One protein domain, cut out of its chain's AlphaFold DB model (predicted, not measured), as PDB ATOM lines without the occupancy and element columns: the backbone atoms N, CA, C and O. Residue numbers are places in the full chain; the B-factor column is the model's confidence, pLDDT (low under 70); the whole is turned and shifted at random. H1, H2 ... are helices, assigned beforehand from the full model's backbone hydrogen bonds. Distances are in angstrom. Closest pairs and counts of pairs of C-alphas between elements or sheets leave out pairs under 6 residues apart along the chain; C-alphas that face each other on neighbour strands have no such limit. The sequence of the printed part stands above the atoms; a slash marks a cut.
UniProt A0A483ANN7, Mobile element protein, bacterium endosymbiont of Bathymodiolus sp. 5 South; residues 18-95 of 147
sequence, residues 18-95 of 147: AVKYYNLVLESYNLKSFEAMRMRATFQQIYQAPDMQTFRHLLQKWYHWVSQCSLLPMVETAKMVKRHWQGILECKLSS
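Overview. This is residues 18 to 95 of the 147 residues of the protein "Mobile element protein" of bacterium endosymbiont of Bathymodiolus sp. 5 South (UniProt A0A483ANN7). A long helix, H1, sticks out with residues 18 to 31 from a small body, where H2 folds back along the end of H1, H3 folds back along H2, and short H4 packs on residues 52 to 56 of H2. The printed part has 78 residues with four named helices, H1 to H4 in order, and no named strand: all helix. It is loose, radius of gyration of the C-alphas 15.6 A, spanning 54 by 22 by 17 A.

Along the chain. H1, residues 18 to 46, runs 42.4 A from C-alpha 18 at (-58.275, -35.864, 29.659). H2, residues 52 to 67, spans 22.0 A. H3 is residues 72 to 83. H4, residues 85 to 94, ends at C-alpha 94, (-30.360, 6.661, 10.044).

Arrangement. H2 is the hub. H1 touches it with residues 39 to 46 alone, a hairpin at a shallow tilt of 20 degrees; the closest C-alphas, Ile 46 and Phe 55, are 6.1 A apart. Residues 63 to 67 of H2 touch H3, another hairpin; the closest C-alphas, Ser 67 and Val 75, are 4.6 A apart. H1 and H4 are apart. In H1, H2, H3 and H4 every O i to N i+4 pair is within hydrogen-bond range.

Size, cuts and confidence. The farthest C-alphas, Ala 18 and Ser 94, are 54.5 A apart. The printed part has no cut, and its three links are tight. Residue 95 has pLDDT under 70.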
ATOM      1  N   ALA A  18     -59.523 -36.510  29.251       73.88
ATOM      2  CA  ALA A  18     -58.275 -35.864  29.659       73.88
ATOM      3  C   ALA A  18     -57.351 -35.540  28.468       73.88
ATOM      4  O   ALA A  18     -56.881 -34.414  28.351       73.88
ATOM      5  N   VAL A  19     -57.145 -36.488  27.549       75.25
ATOM      6  CA  VAL A  19     -56.320 -36.307  26.338       75.25
ATOM      7  C   VAL A  19     -56.912 -35.221  25.439       75.25
ATOM      8  O   VAL A  19     -56.190 -34.338  24.984       75.25
ATOM      9  N   LYS A  20     -58.241 -35.214  25.263       81.62
ATOM     10  CA  LYS A  20     -58.939 -34.162  24.511       81.62
ATOM     11  C   LYS A  20     -58.737 -32.775  25.136       81.62
ATOM     12  O   LYS A  20     -58.489 -31.819  24.409       81.62
ATOM     13  N   TYR A  21     -58.815 -32.660  26.465       77.06
ATOM     14  CA  TYR A  21     -58.563 -31.399  27.174       77.06
ATOM     15  C   TYR A  21     -57.123 -30.910  26.971       77.06
ATOM     16  O   TYR A  21     -56.926 -29.762  26.584       77.06
ATOM     17  N   TYR A  22     -56.123 -31.780  27.159       79.25
ATOM     18  CA  TYR A  22     -54.717 -31.426  26.936       79.25
ATOM     19  C   TYR A  22     -54.451 -30.968  25.498       79.25
ATOM     20  O   TYR A  22     -53.787 -29.951  25.308       79.25
ATOM     21  N   ASN A  23     -55.010 -31.656  24.499       79.31
ATOM     22  CA  ASN A  23     -54.874 -31.265  23.094       79.31
ATOM     23  C   ASN A  23     -55.477 -29.880  22.822       79.31
ATOM     24  O   ASN A  23     -54.806 -29.038  22.233       79.31
ATOM     25  N   LEU A  24     -56.678 -29.592  23.336       82.00
ATOM     26  CA  LEU A  24     -57.302 -28.267  23.210       82.00
ATOM     27  C   LEU A  24     -56.471 -27.161  23.879       82.00
ATOM     28  O   LEU A  24     -56.326 -26.063  23.340       82.00
ATOM     29  N   VAL A  25     -55.898 -27.446  25.052       83.38
ATOM     30  CA  VAL A  25     -55.010 -26.508  25.747       83.38
ATOM     31  C   VAL A  25     -53.750 -26.242  24.915       83.38
ATOM     32  O   VAL A  25     -53.412 -25.077  24.697       83.38
ATOM     33  N   LEU A  26     -53.094 -27.285  24.394       80.75
ATOM     34  CA  LEU A  26     -51.908 -27.162  23.537       80.75
ATOM     35  C   LEU A  26     -52.202 -26.386  22.249       80.75
ATOM     36  O   LEU A  26     -51.457 -25.469  21.908       80.75
ATOM     37  N   GLU A  27     -53.309 -26.684  21.569       82.12
ATOM     38  CA  GLU A  27     -53.765 -25.943  20.389       82.12
ATOM     39  C   GLU A  27     -53.953 -24.457  20.706       82.12
ATOM     40  O   GLU A  27     -53.456 -23.598  19.976       82.12
ATOM     41  N   SER A  28     -54.580 -24.132  21.840       79.69
ATOM     42  CA  SER A  28     -54.779 -22.739  22.254       79.69
ATOM     43  C   SER A  28     -53.459 -21.989  22.496       79.69
ATOM     44  O   SER A  28     -53.332 -20.822  22.118       79.69
ATOM     45  N   TYR A  29     -52.451 -22.643  23.084       82.94
ATOM     46  CA  TYR A  29     -51.123 -22.056  23.287       82.94
ATOM     47  C   TYR A  29     -50.346 -21.912  21.978       82.94
ATOM     48  O   TYR A  29     -49.682 -20.892  21.765       82.94
ATOM     49  N   ASN A  30     -50.460 -22.892  21.082       85.75
ATOM     50  CA  ASN A  30     -49.856 -22.833  19.757       85.75
ATOM     51  C   ASN A  30     -50.424 -21.652  18.966       85.75
ATOM     52  O   ASN A  30     -49.654 -20.849  18.445       85.75
ATOM     53  N   LEU A  31     -51.747 -21.468  18.962       88.94
ATOM     54  CA  LEU A  31     -52.403 -20.334  18.299       88.94
ATOM     55  C   LEU A  31     -51.916 -18.986  18.844       88.94
ATOM     56  O   LEU A  31     -51.567 -18.096  18.071       88.94
ATOM     57  N   LYS A  32     -51.817 -18.848  20.170       90.12
ATOM     58  CA  LYS A  32     -51.254 -17.650  20.815       90.12
ATOM     59  C   LYS A  32     -49.806 -17.389  20.386       90.12
ATOM     60  O   LYS A  32     -49.434 -16.245  20.132       90.12
ATOM     61  N   SER A  33     -48.999 -18.441  20.278       91.00
ATOM     62  CA  SER A  33     -47.595 -18.350  19.864       91.00
ATOM     63  C   SER A  33     -47.457 -17.957  18.392       91.00
ATOM     64  O   SER A  33     -46.642 -17.097  18.057       91.00
ATOM     65  N   PHE A  34     -48.285 -18.531  17.517       94.19
ATOM     66  CA  PHE A  34     -48.348 -18.152  16.107       94.19
ATOM     67  C   PHE A  34     -48.787 -16.701  15.930       94.19
ATOM     68  O   PHE A  34     -48.172 -15.978  15.149       94.19
ATOM     69  N   GLU A  35     -49.786 -16.246  16.684       93.56
ATOM     70  CA  GLU A  35     -50.245 -14.858  16.619       93.56
ATOM     71  C   GLU A  35     -49.145 -13.885  17.077       93.56
ATOM     72  O   GLU A  35     -48.847 -12.912  16.380       93.56
ATOM     73  N   ALA A  36     -48.438 -14.189  18.174       94.44
ATOM     74  CA  ALA A  36     -47.270 -13.414  18.600       94.44
ATOM     75  C   ALA A  36     -46.162 -13.392  17.529       94.44
ATOM     76  O   ALA A  36     -45.580 -12.343  17.234       94.44
ATOM     77  N   MET A  37     -45.880 -14.542  16.908       95.81
ATOM     78  CA  MET A  37     -44.887 -14.655  15.840       95.81
ATOM     79  C   MET A  37     -45.282 -13.818  14.621       95.81
ATOM     80  O   MET A  37     -44.442 -13.110  14.063       95.81
ATOM     81  N   ARG A  38     -46.562 -13.841  14.242       96.62
ATOM     82  CA  ARG A  38     -47.112 -13.045  13.146       96.62
ATOM     83  C   ARG A  38     -46.983 -11.551  13.426       96.62
ATOM     84  O   ARG A  38     -46.548 -10.809  12.546       96.62
ATOM     85  N   MET A  39     -47.296 -11.105  14.641       96.19
ATOM     86  CA  MET A  39     -47.117  -9.707  15.051       96.19
ATOM     87  C   MET A  39     -45.652  -9.275  14.942       96.19
ATOM     88  O   MET A  39     -45.371  -8.210  14.390       96.19
ATOM     89  N   ARG A  40     -44.714 -10.114  15.401       95.62
ATOM     90  CA  ARG A  40     -43.270  -9.860  15.283       95.62
ATOM     91  C   ARG A  40     -42.816  -9.785  13.824       95.62
ATOM     92  O   ARG A  40     -42.122  -8.845  13.452       95.62
ATOM     93  N   ALA A  41     -43.201 -10.758  13.001       95.38
ATOM     94  CA  ALA A  41     -42.822 -10.805  11.589       95.38
ATOM     95  C   ALA A  41     -43.386  -9.605  10.815       95.38
ATOM     96  O   ALA A  41     -42.668  -8.972  10.045       95.38
ATOM     97  N   THR A  42     -44.638  -9.230  11.091       96.12
ATOM     98  CA  THR A  42     -45.263  -8.034  10.508       96.12
ATOM     99  C   THR A  42     -44.468  -6.785  10.879       96.12
ATOM    100  O   THR A  42     -44.154  -5.986  10.006       96.12
ATOM    101  N   PHE A  43     -44.064  -6.633  12.146       94.69
ATOM    102  CA  PHE A  43     -43.219  -5.512  12.571       94.69
ATOM    103  C   PHE A  43     -41.905  -5.436  11.777       94.69
ATOM    104  O   PHE A  43     -41.518  -4.360  11.334       94.69
ATOM    105  N   GLN A  44     -41.246  -6.573  11.534       91.88
ATOM    106  CA  GLN A  44     -40.025  -6.626  10.720       91.88
ATOM    107  C   GLN A  44     -40.278  -6.231   9.258       91.88
ATOM    108  O   GLN A  44     -39.481  -5.502   8.674       91.88
ATOM    109  N   GLN A  45     -41.398  -6.657   8.672       92.94
ATOM    110  CA  GLN A  45     -41.779  -6.276   7.309       92.94
ATOM    111  C   GLN A  45     -42.051  -4.773   7.181       92.94
ATOM    112  O   GLN A  45     -41.721  -4.179   6.161       92.94
ATOM    113  N   ILE A  46     -42.572  -4.122   8.226       94.38
ATOM    114  CA  ILE A  46     -42.792  -2.666   8.228       94.38
ATOM    115  C   ILE A  46     -41.477  -1.912   8.002       94.38
ATOM    116  O   ILE A  46     -41.465  -0.915   7.284       94.38
ATOM    117  N   TYR A  47     -40.348  -2.411   8.514       89.75
ATOM    118  CA  TYR A  47     -39.032  -1.809   8.264       89.75
ATOM    119  C   TYR A  47     -38.587  -1.863   6.800       89.75
ATOM    120  O   TYR A  47     -37.680  -1.120   6.427       89.75
ATOM    121  N   GLN A  48     -39.231  -2.669   5.956       90.19
ATOM    122  CA  GLN A  48     -38.986  -2.713   4.513       90.19
ATOM    123  C   GLN A  48     -39.799  -1.663   3.740       90.19
ATOM    124  O   GLN A  48     -39.677  -1.583   2.522       90.19
ATOM    125  N   ALA A  49     -40.606  -0.838   4.423       91.81
ATOM    126  CA  ALA A  49     -41.362   0.234   3.783       91.81
ATOM    127  C   ALA A  49     -40.440   1.170   2.965       91.81
ATOM    128  O   ALA A  49     -39.351   1.521   3.454       91.81
ATOM    129  N   PRO A  50     -40.879   1.581   1.755       88.69
ATOM    130  CA  PRO A  50     -40.058   2.340   0.811       88.69
ATOM    131  C   PRO A  50     -39.827   3.787   1.257       88.69
ATOM    132  O   PRO A  50     -38.781   4.360   0.971       88.69
ATOM    133  N   ASP A  51     -40.774   4.369   1.992       91.75
ATOM    134  CA  ASP A  51     -40.724   5.755   2.441       91.75
ATOM    135  C   ASP A  51     -41.197   5.916   3.898       91.75
ATOM    136  O   ASP A  51     -41.822   5.033   4.499       91.75
ATOM    137  N   MET A  52     -40.897   7.082   4.474       91.81
ATOM    138  CA  MET A  52     -41.219   7.406   5.868       91.81
ATOM    139  C   MET A  52     -42.712   7.536   6.154       91.81
ATOM    140  O   MET A  52     -43.133   7.264   7.279       91.81
ATOM    141  N   GLN A  53     -43.516   7.974   5.185       93.94
ATOM    142  CA  GLN A  53     -44.956   8.113   5.386       93.94
ATOM    143  C   GLN A  53     -45.606   6.736   5.463       93.94
ATOM    144  O   GLN A  53     -46.332   6.457   6.420       93.94
ATOM    145  N   THR A  54     -45.257   5.846   4.533       94.00
ATOM    146  CA  THR A  54     -45.701   4.450   4.552       94.00
ATOM    147  C   THR A  54     -45.239   3.745   5.826       94.00
ATOM    148  O   THR A  54     -46.045   3.092   6.488       94.00
ATOM    149  N   PHE A  55     -43.981   3.941   6.243       94.88
ATOM    150  CA  PHE A  55     -43.469   3.395   7.503       94.88
ATOM    151  C   PHE A  55     -44.300   3.848   8.711       94.88
ATOM    152  O   PHE A  55     -44.764   3.014   9.488       94.88
ATOM    153  N   ARG A  56     -44.540   5.161   8.852       95.25
ATOM    154  CA  ARG A  56     -45.345   5.728   9.948       95.25
ATOM    155  C   ARG A  56     -46.756   5.158   9.979       95.25
ATOM    156  O   ARG A  56     -47.229   4.761  11.044       95.25
ATOM    157  N   HIS A  57     -47.409   5.106   8.822       96.19
ATOM    158  CA  HIS A  57     -48.769   4.600   8.705       96.19
ATOM    159  C   HIS A  57     -48.858   3.119   9.096       96.19
ATOM    160  O   HIS A  57     -49.685   2.737   9.927       96.19
ATOM    161  N   LEU A  58     -47.968   2.286   8.553       96.44
ATOM    162  CA  LEU A  58     -47.934   0.858   8.855       96.44
ATOM    163  C   LEU A  58     -47.599   0.589  10.327       96.44
ATOM    164  O   LEU A  58     -48.256  -0.238  10.962       96.44
ATOM    165  N   LEU A  59     -46.633   1.318  10.892       96.06
ATOM    166  CA  LEU A  59     -46.268   1.211  12.304       96.06
ATOM    167  C   LEU A  59     -47.442   1.597  13.216       96.06
ATOM    168  O   LEU A  59     -47.680   0.950  14.236       96.06
ATOM    169  N   GLN A  60     -48.220   2.617  12.837       96.81
ATOM    170  CA  GLN A  60     -49.409   3.026  13.583       96.81
ATOM    171  C   GLN A  60     -50.503   1.963  13.514       96.81
ATOM    172  O   GLN A  60     -51.105   1.645  14.540       96.81
ATOM    173  N   LYS A  61     -50.740   1.378  12.337       97.00
ATOM    174  CA  LYS A  61     -51.694   0.276  12.162       97.00
ATOM    175  C   LYS A  61     -51.302  -0.941  13.003       97.00
ATOM    176  O   LYS A  61     -52.143  -1.508  13.696       97.00
ATOM    177  N   TRP A  62     -50.018  -1.292  12.994       97.56
ATOM    178  CA  TRP A  62     -49.476  -2.370  13.817       97.56
ATOM    179  C   TRP A  62     -49.656  -2.099  15.311       97.56
ATOM    180  O   TRP A  62     -50.135  -2.970  16.031       97.56
ATOM    181  N   TYR A  63     -49.363  -0.880  15.774       97.06
ATOM    182  CA  TYR A  63     -49.539  -0.510  17.180       97.06
ATOM    183  C   TYR A  63     -50.982  -0.710  17.661       97.06
ATOM    184  O   TYR A  63     -51.185  -1.275  18.735       97.06
ATOM    185  N   HIS A  64     -51.976  -0.277  16.877       96.88
ATOM    186  CA  HIS A  64     -53.388  -0.444  17.239       96.88
ATOM    187  C   HIS A  64     -53.775  -1.922  17.308       96.88
ATOM    188  O   HIS A  64     -54.351  -2.350  18.304       96.88
ATOM    189  N   TRP A  65     -53.387  -2.709  16.300       96.88
ATOM    190  CA  TRP A  65     -53.651  -4.147  16.272       96.88
ATOM    191  C   TRP A  65     -53.051  -4.868  17.485       96.88
ATOM    192  O   TRP A  65     -53.751  -5.601  18.182       96.88
ATOM    193  N   VAL A  66     -51.773  -4.629  17.783       96.50
ATOM    194  CA  VAL A  66     -51.083  -5.320  18.879       96.50
ATOM    195  C   VAL A  66     -51.564  -4.834  20.248       96.50
ATOM    196  O   VAL A  66     -51.664  -5.626  21.178       96.50
ATOM    197  N   SER A  67     -51.932  -3.561  20.384       95.19
ATOM    198  CA  SER A  67     -52.444  -3.019  21.651       95.19
ATOM    199  C   SER A  67     -53.821  -3.571  22.034       95.19
ATOM    200  O   SER A  67     -54.172  -3.549  23.210       95.19
ATOM    201  N   GLN A  68     -54.592  -4.064  21.061       93.88
ATOM    202  CA  GLN A  68     -55.924  -4.646  21.264       93.88
ATOM    203  C   GLN A  68     -55.909  -6.179  21.354       93.88
ATOM    204  O   GLN A  68     -56.961  -6.797  21.514       93.88
ATOM    205  N   CYS A  69     -54.742  -6.819  21.238       92.94
ATOM    206  CA  CYS A  69     -54.660  -8.273  21.300       92.94
ATOM    207  C   CYS A  69     -54.790  -8.803  22.739       92.94
ATOM    208  O   CYS A  69     -54.493  -8.119  23.715       92.94
ATOM    209  N   SER A  70     -55.191 -10.068  22.878       90.88
ATOM    210  CA  SER A  70     -55.332 -10.742  24.178       90.88
ATOM    211  C   SER A  70     -53.998 -11.174  24.806       90.88
ATOM    212  O   SER A  70     -53.967 -11.694  25.922       90.88
ATOM    213  N   LEU A  71     -52.878 -10.971  24.105       94.00
ATOM    214  CA  LEU A  71     -51.542 -11.341  24.555       94.00
ATOM    215  C   LEU A  71     -50.905 -10.177  25.314       94.00
ATOM    216  O   LEU A  71     -50.227  -9.340  24.719       94.00
ATOM    217  N   LEU A  72     -51.064 -10.157  26.640       93.00
ATOM    218  CA  LEU A  72     -50.485  -9.119  27.508       93.00
ATOM    219  C   LEU A  72     -48.999  -8.810  27.217       93.00
ATOM    220  O   LEU A  72     -48.669  -7.629  27.110       93.00
ATOM    221  N   PRO A  73     -48.104  -9.799  26.989       94.19
ATOM    222  CA  PRO A  73     -46.707  -9.504  26.652       94.19
ATOM    223  C   PRO A  73     -46.544  -8.689  25.358       94.19
ATOM    224  O   PRO A  73     -45.673  -7.822  25.255       94.19
ATOM    225  N   MET A  74     -47.402  -8.937  24.367       96.25
ATOM    226  CA  MET A  74     -47.384  -8.211  23.100       96.25
ATOM    227  C   MET A  74     -47.970  -6.805  23.256       96.25
ATOM    228  O   MET A  74     -47.403  -5.855  22.722       96.25
ATOM    229  N   VAL A  75     -49.027  -6.644  24.057       96.81
ATOM    230  CA  VAL A  75     -49.577  -5.324  24.411       96.81
ATOM    231  C   VAL A  75     -48.513  -4.454  25.089       96.81
ATOM    232  O   VAL A  75     -48.321  -3.298  24.710       96.81
ATOM    233  N   GLU A  76     -47.757  -5.004  26.043       96.44
ATOM    234  CA  GLU A  76     -46.656  -4.278  26.691       96.44
ATOM    235  C   GLU A  76     -45.533  -3.918  25.711       96.44
ATOM    236  O   GLU A  76     -44.979  -2.815  25.769       96.44
ATOM    237  N   THR A  77     -45.256  -4.795  24.743       95.12
ATOM    238  CA  THR A  77     -44.320  -4.512  23.647       95.12
ATOM    239  C   THR A  77     -44.808  -3.340  22.789       95.12
ATOM    240  O   THR A  77     -44.029  -2.436  22.484       95.12
ATOM    241  N   ALA A  78     -46.099  -3.284  22.447       95.56
ATOM    242  CA  ALA A  78     -46.671  -2.163  21.701       95.56
ATOM    243  C   ALA A  78     -46.581  -0.845  22.485       95.56
ATOM    244  O   ALA A  78     -46.181   0.182  21.929       95.56
ATOM    245  N   LYS A  79     -46.862  -0.866  23.794       96.38
ATOM    246  CA  LYS A  79     -46.679   0.303  24.671       96.38
ATOM    247  C   LYS A  79     -45.219   0.756  24.716       96.38
ATOM    248  O   LYS A  79     -44.955   1.954  24.656       96.38
ATOM    249  N   MET A  80     -44.268  -0.175  24.786       96.25
ATOM    250  CA  MET A  80     -42.836   0.134  24.719       96.25
ATOM    251  C   MET A  80     -42.466   0.812  23.397       96.25
ATOM    252  O   MET A  80     -41.836   1.866  23.412       96.25
ATOM    253  N   VAL A  81     -42.915   0.259  22.269       94.38
ATOM    254  CA  VAL A  81     -42.729   0.865  20.941       94.38
ATOM    255  C   VAL A  81     -43.298   2.285  20.904       94.38
ATOM    256  O   VAL A  81     -42.650   3.194  20.394       94.38
ATOM    257  N   LYS A  82     -44.471   2.516  21.505       95.06
ATOM    258  CA  LYS A  82     -45.074   3.851  21.577       95.06
ATOM    259  C   LYS A  82     -44.273   4.832  22.433       95.06
ATOM    260  O   LYS A  82     -44.151   5.989  22.041       95.06
ATOM    261  N   ARG A  83     -43.695   4.387  23.556       96.12
ATOM    262  CA  ARG A  83     -42.798   5.216  24.386       96.12
ATOM    263  C   ARG A  83     -41.538   5.642  23.629       96.12
ATOM    264  O   ARG A  83     -41.088   6.766  23.795       96.12
ATOM    265  N   HIS A  84     -41.005   4.770  22.774       93.44
ATOM    266  CA  HIS A  84     -39.794   5.025  21.983       93.44
ATOM    267  C   HIS A  84     -40.082   5.411  20.527       93.44
ATOM    268  O   HIS A  84     -39.210   5.285  19.668       93.44
ATOM    269  N   TRP A  85     -41.291   5.902  20.238       92.69
ATOM    270  CA  TRP A  85     -41.754   6.147  18.872       92.69
ATOM    271  C   TRP A  85     -40.797   7.028  18.069       92.69
ATOM    272  O   TRP A  85     -40.440   6.688  16.946       92.69
ATOM    273  N   GLN A  86     -40.343   8.133  18.661       89.81
ATOM    274  CA  GLN A  86     -39.428   9.061  18.004       89.81
ATOM    275  C   GLN A  86     -38.092   8.397  17.643       89.81
ATOM    276  O   GLN A  86     -37.677   8.461  16.489       89.81
ATOM    277  N   GLY A  87     -37.478   7.675  18.584       89.12
ATOM    278  CA  GLY A  87     -36.221   6.966  18.333       89.12
ATOM    279  C   GLY A  87     -36.353   5.877  17.263       89.12
ATOM    280  O   GLY A  87     -35.427   5.644  16.496       89.12
ATOM    281  N   ILE A  88     -37.524   5.245  17.148       90.31
ATOM    282  CA  ILE A  88     -37.806   4.269  16.087       90.31
ATOM    283  C   ILE A  88     -37.864   4.947  14.710       90.31
ATOM    284  O   ILE A  88     -37.308   4.417  13.745       90.31
ATOM    285  N   LEU A  89     -38.490   6.125  14.609       90.50
ATOM    286  CA  LEU A  89     -38.514   6.903  13.365       90.50
ATOM    287  C   LEU A  89     -37.105   7.358  12.957       90.50
ATOM    288  O   LEU A  89     -36.718   7.212  11.798       90.50
ATOM    289  N   GLU A  90     -36.321   7.856  13.910       87.25
ATOM    290  CA  GLU A  90     -34.928   8.268  13.692       87.25
ATOM    291  C   GLU A  90     -34.026   7.081  13.319       87.25
ATOM    292  O   GLU A  90     -33.155   7.196  12.455       87.25
ATOM    293  N   CYS A  91     -34.263   5.905  13.899       82.94
ATOM    294  CA  CYS A  91     -33.558   4.673  13.545       82.94
ATOM    295  C   CYS A  91     -33.825   4.270  12.087       82.94
ATOM    296  O   CYS A  91     -32.895   3.933  11.355       82.94
ATOM    297  N   LYS A  92     -35.075   4.371  11.620       82.94
ATOM    298  CA  LYS A  92     -35.409   4.101  10.213       82.94
ATOM    299  C   LYS A  92     -34.778   5.134   9.265       82.94
ATOM    300  O   LYS A  92     -34.440   4.765   8.145       82.94
ATOM    301  N   LEU A  93     -34.601   6.391   9.695       82.19
ATOM    302  CA  LEU A  93     -33.934   7.447   8.909       82.19
ATOM    303  C   LEU A  93     -32.424   7.217   8.817       82.19
ATOM    304  O   LEU A  93     -31.844   7.314   7.743       82.19
ATOM    305  N   SER A  94     -31.801   6.906   9.951       76.44
ATOM    306  CA  SER A  94     -30.360   6.661  10.044       76.44
ATOM    307  C   SER A  94     -29.947   5.314   9.449       76.44
ATOM    308  O   SER A  94     -28.774   5.116   9.144       76.44
ATOM    309  N   SER A  95     -30.900   4.390   9.270       67.62
ATOM    310  CA  SER A  95     -30.702   3.052   8.707       67.62
ATOM    311  C   SER A  95     -29.543   2.279   9.358       67.62
ATOM    312  O   SER A  95     -28.930   1.414   8.722       67.62
TER     313      SER A  95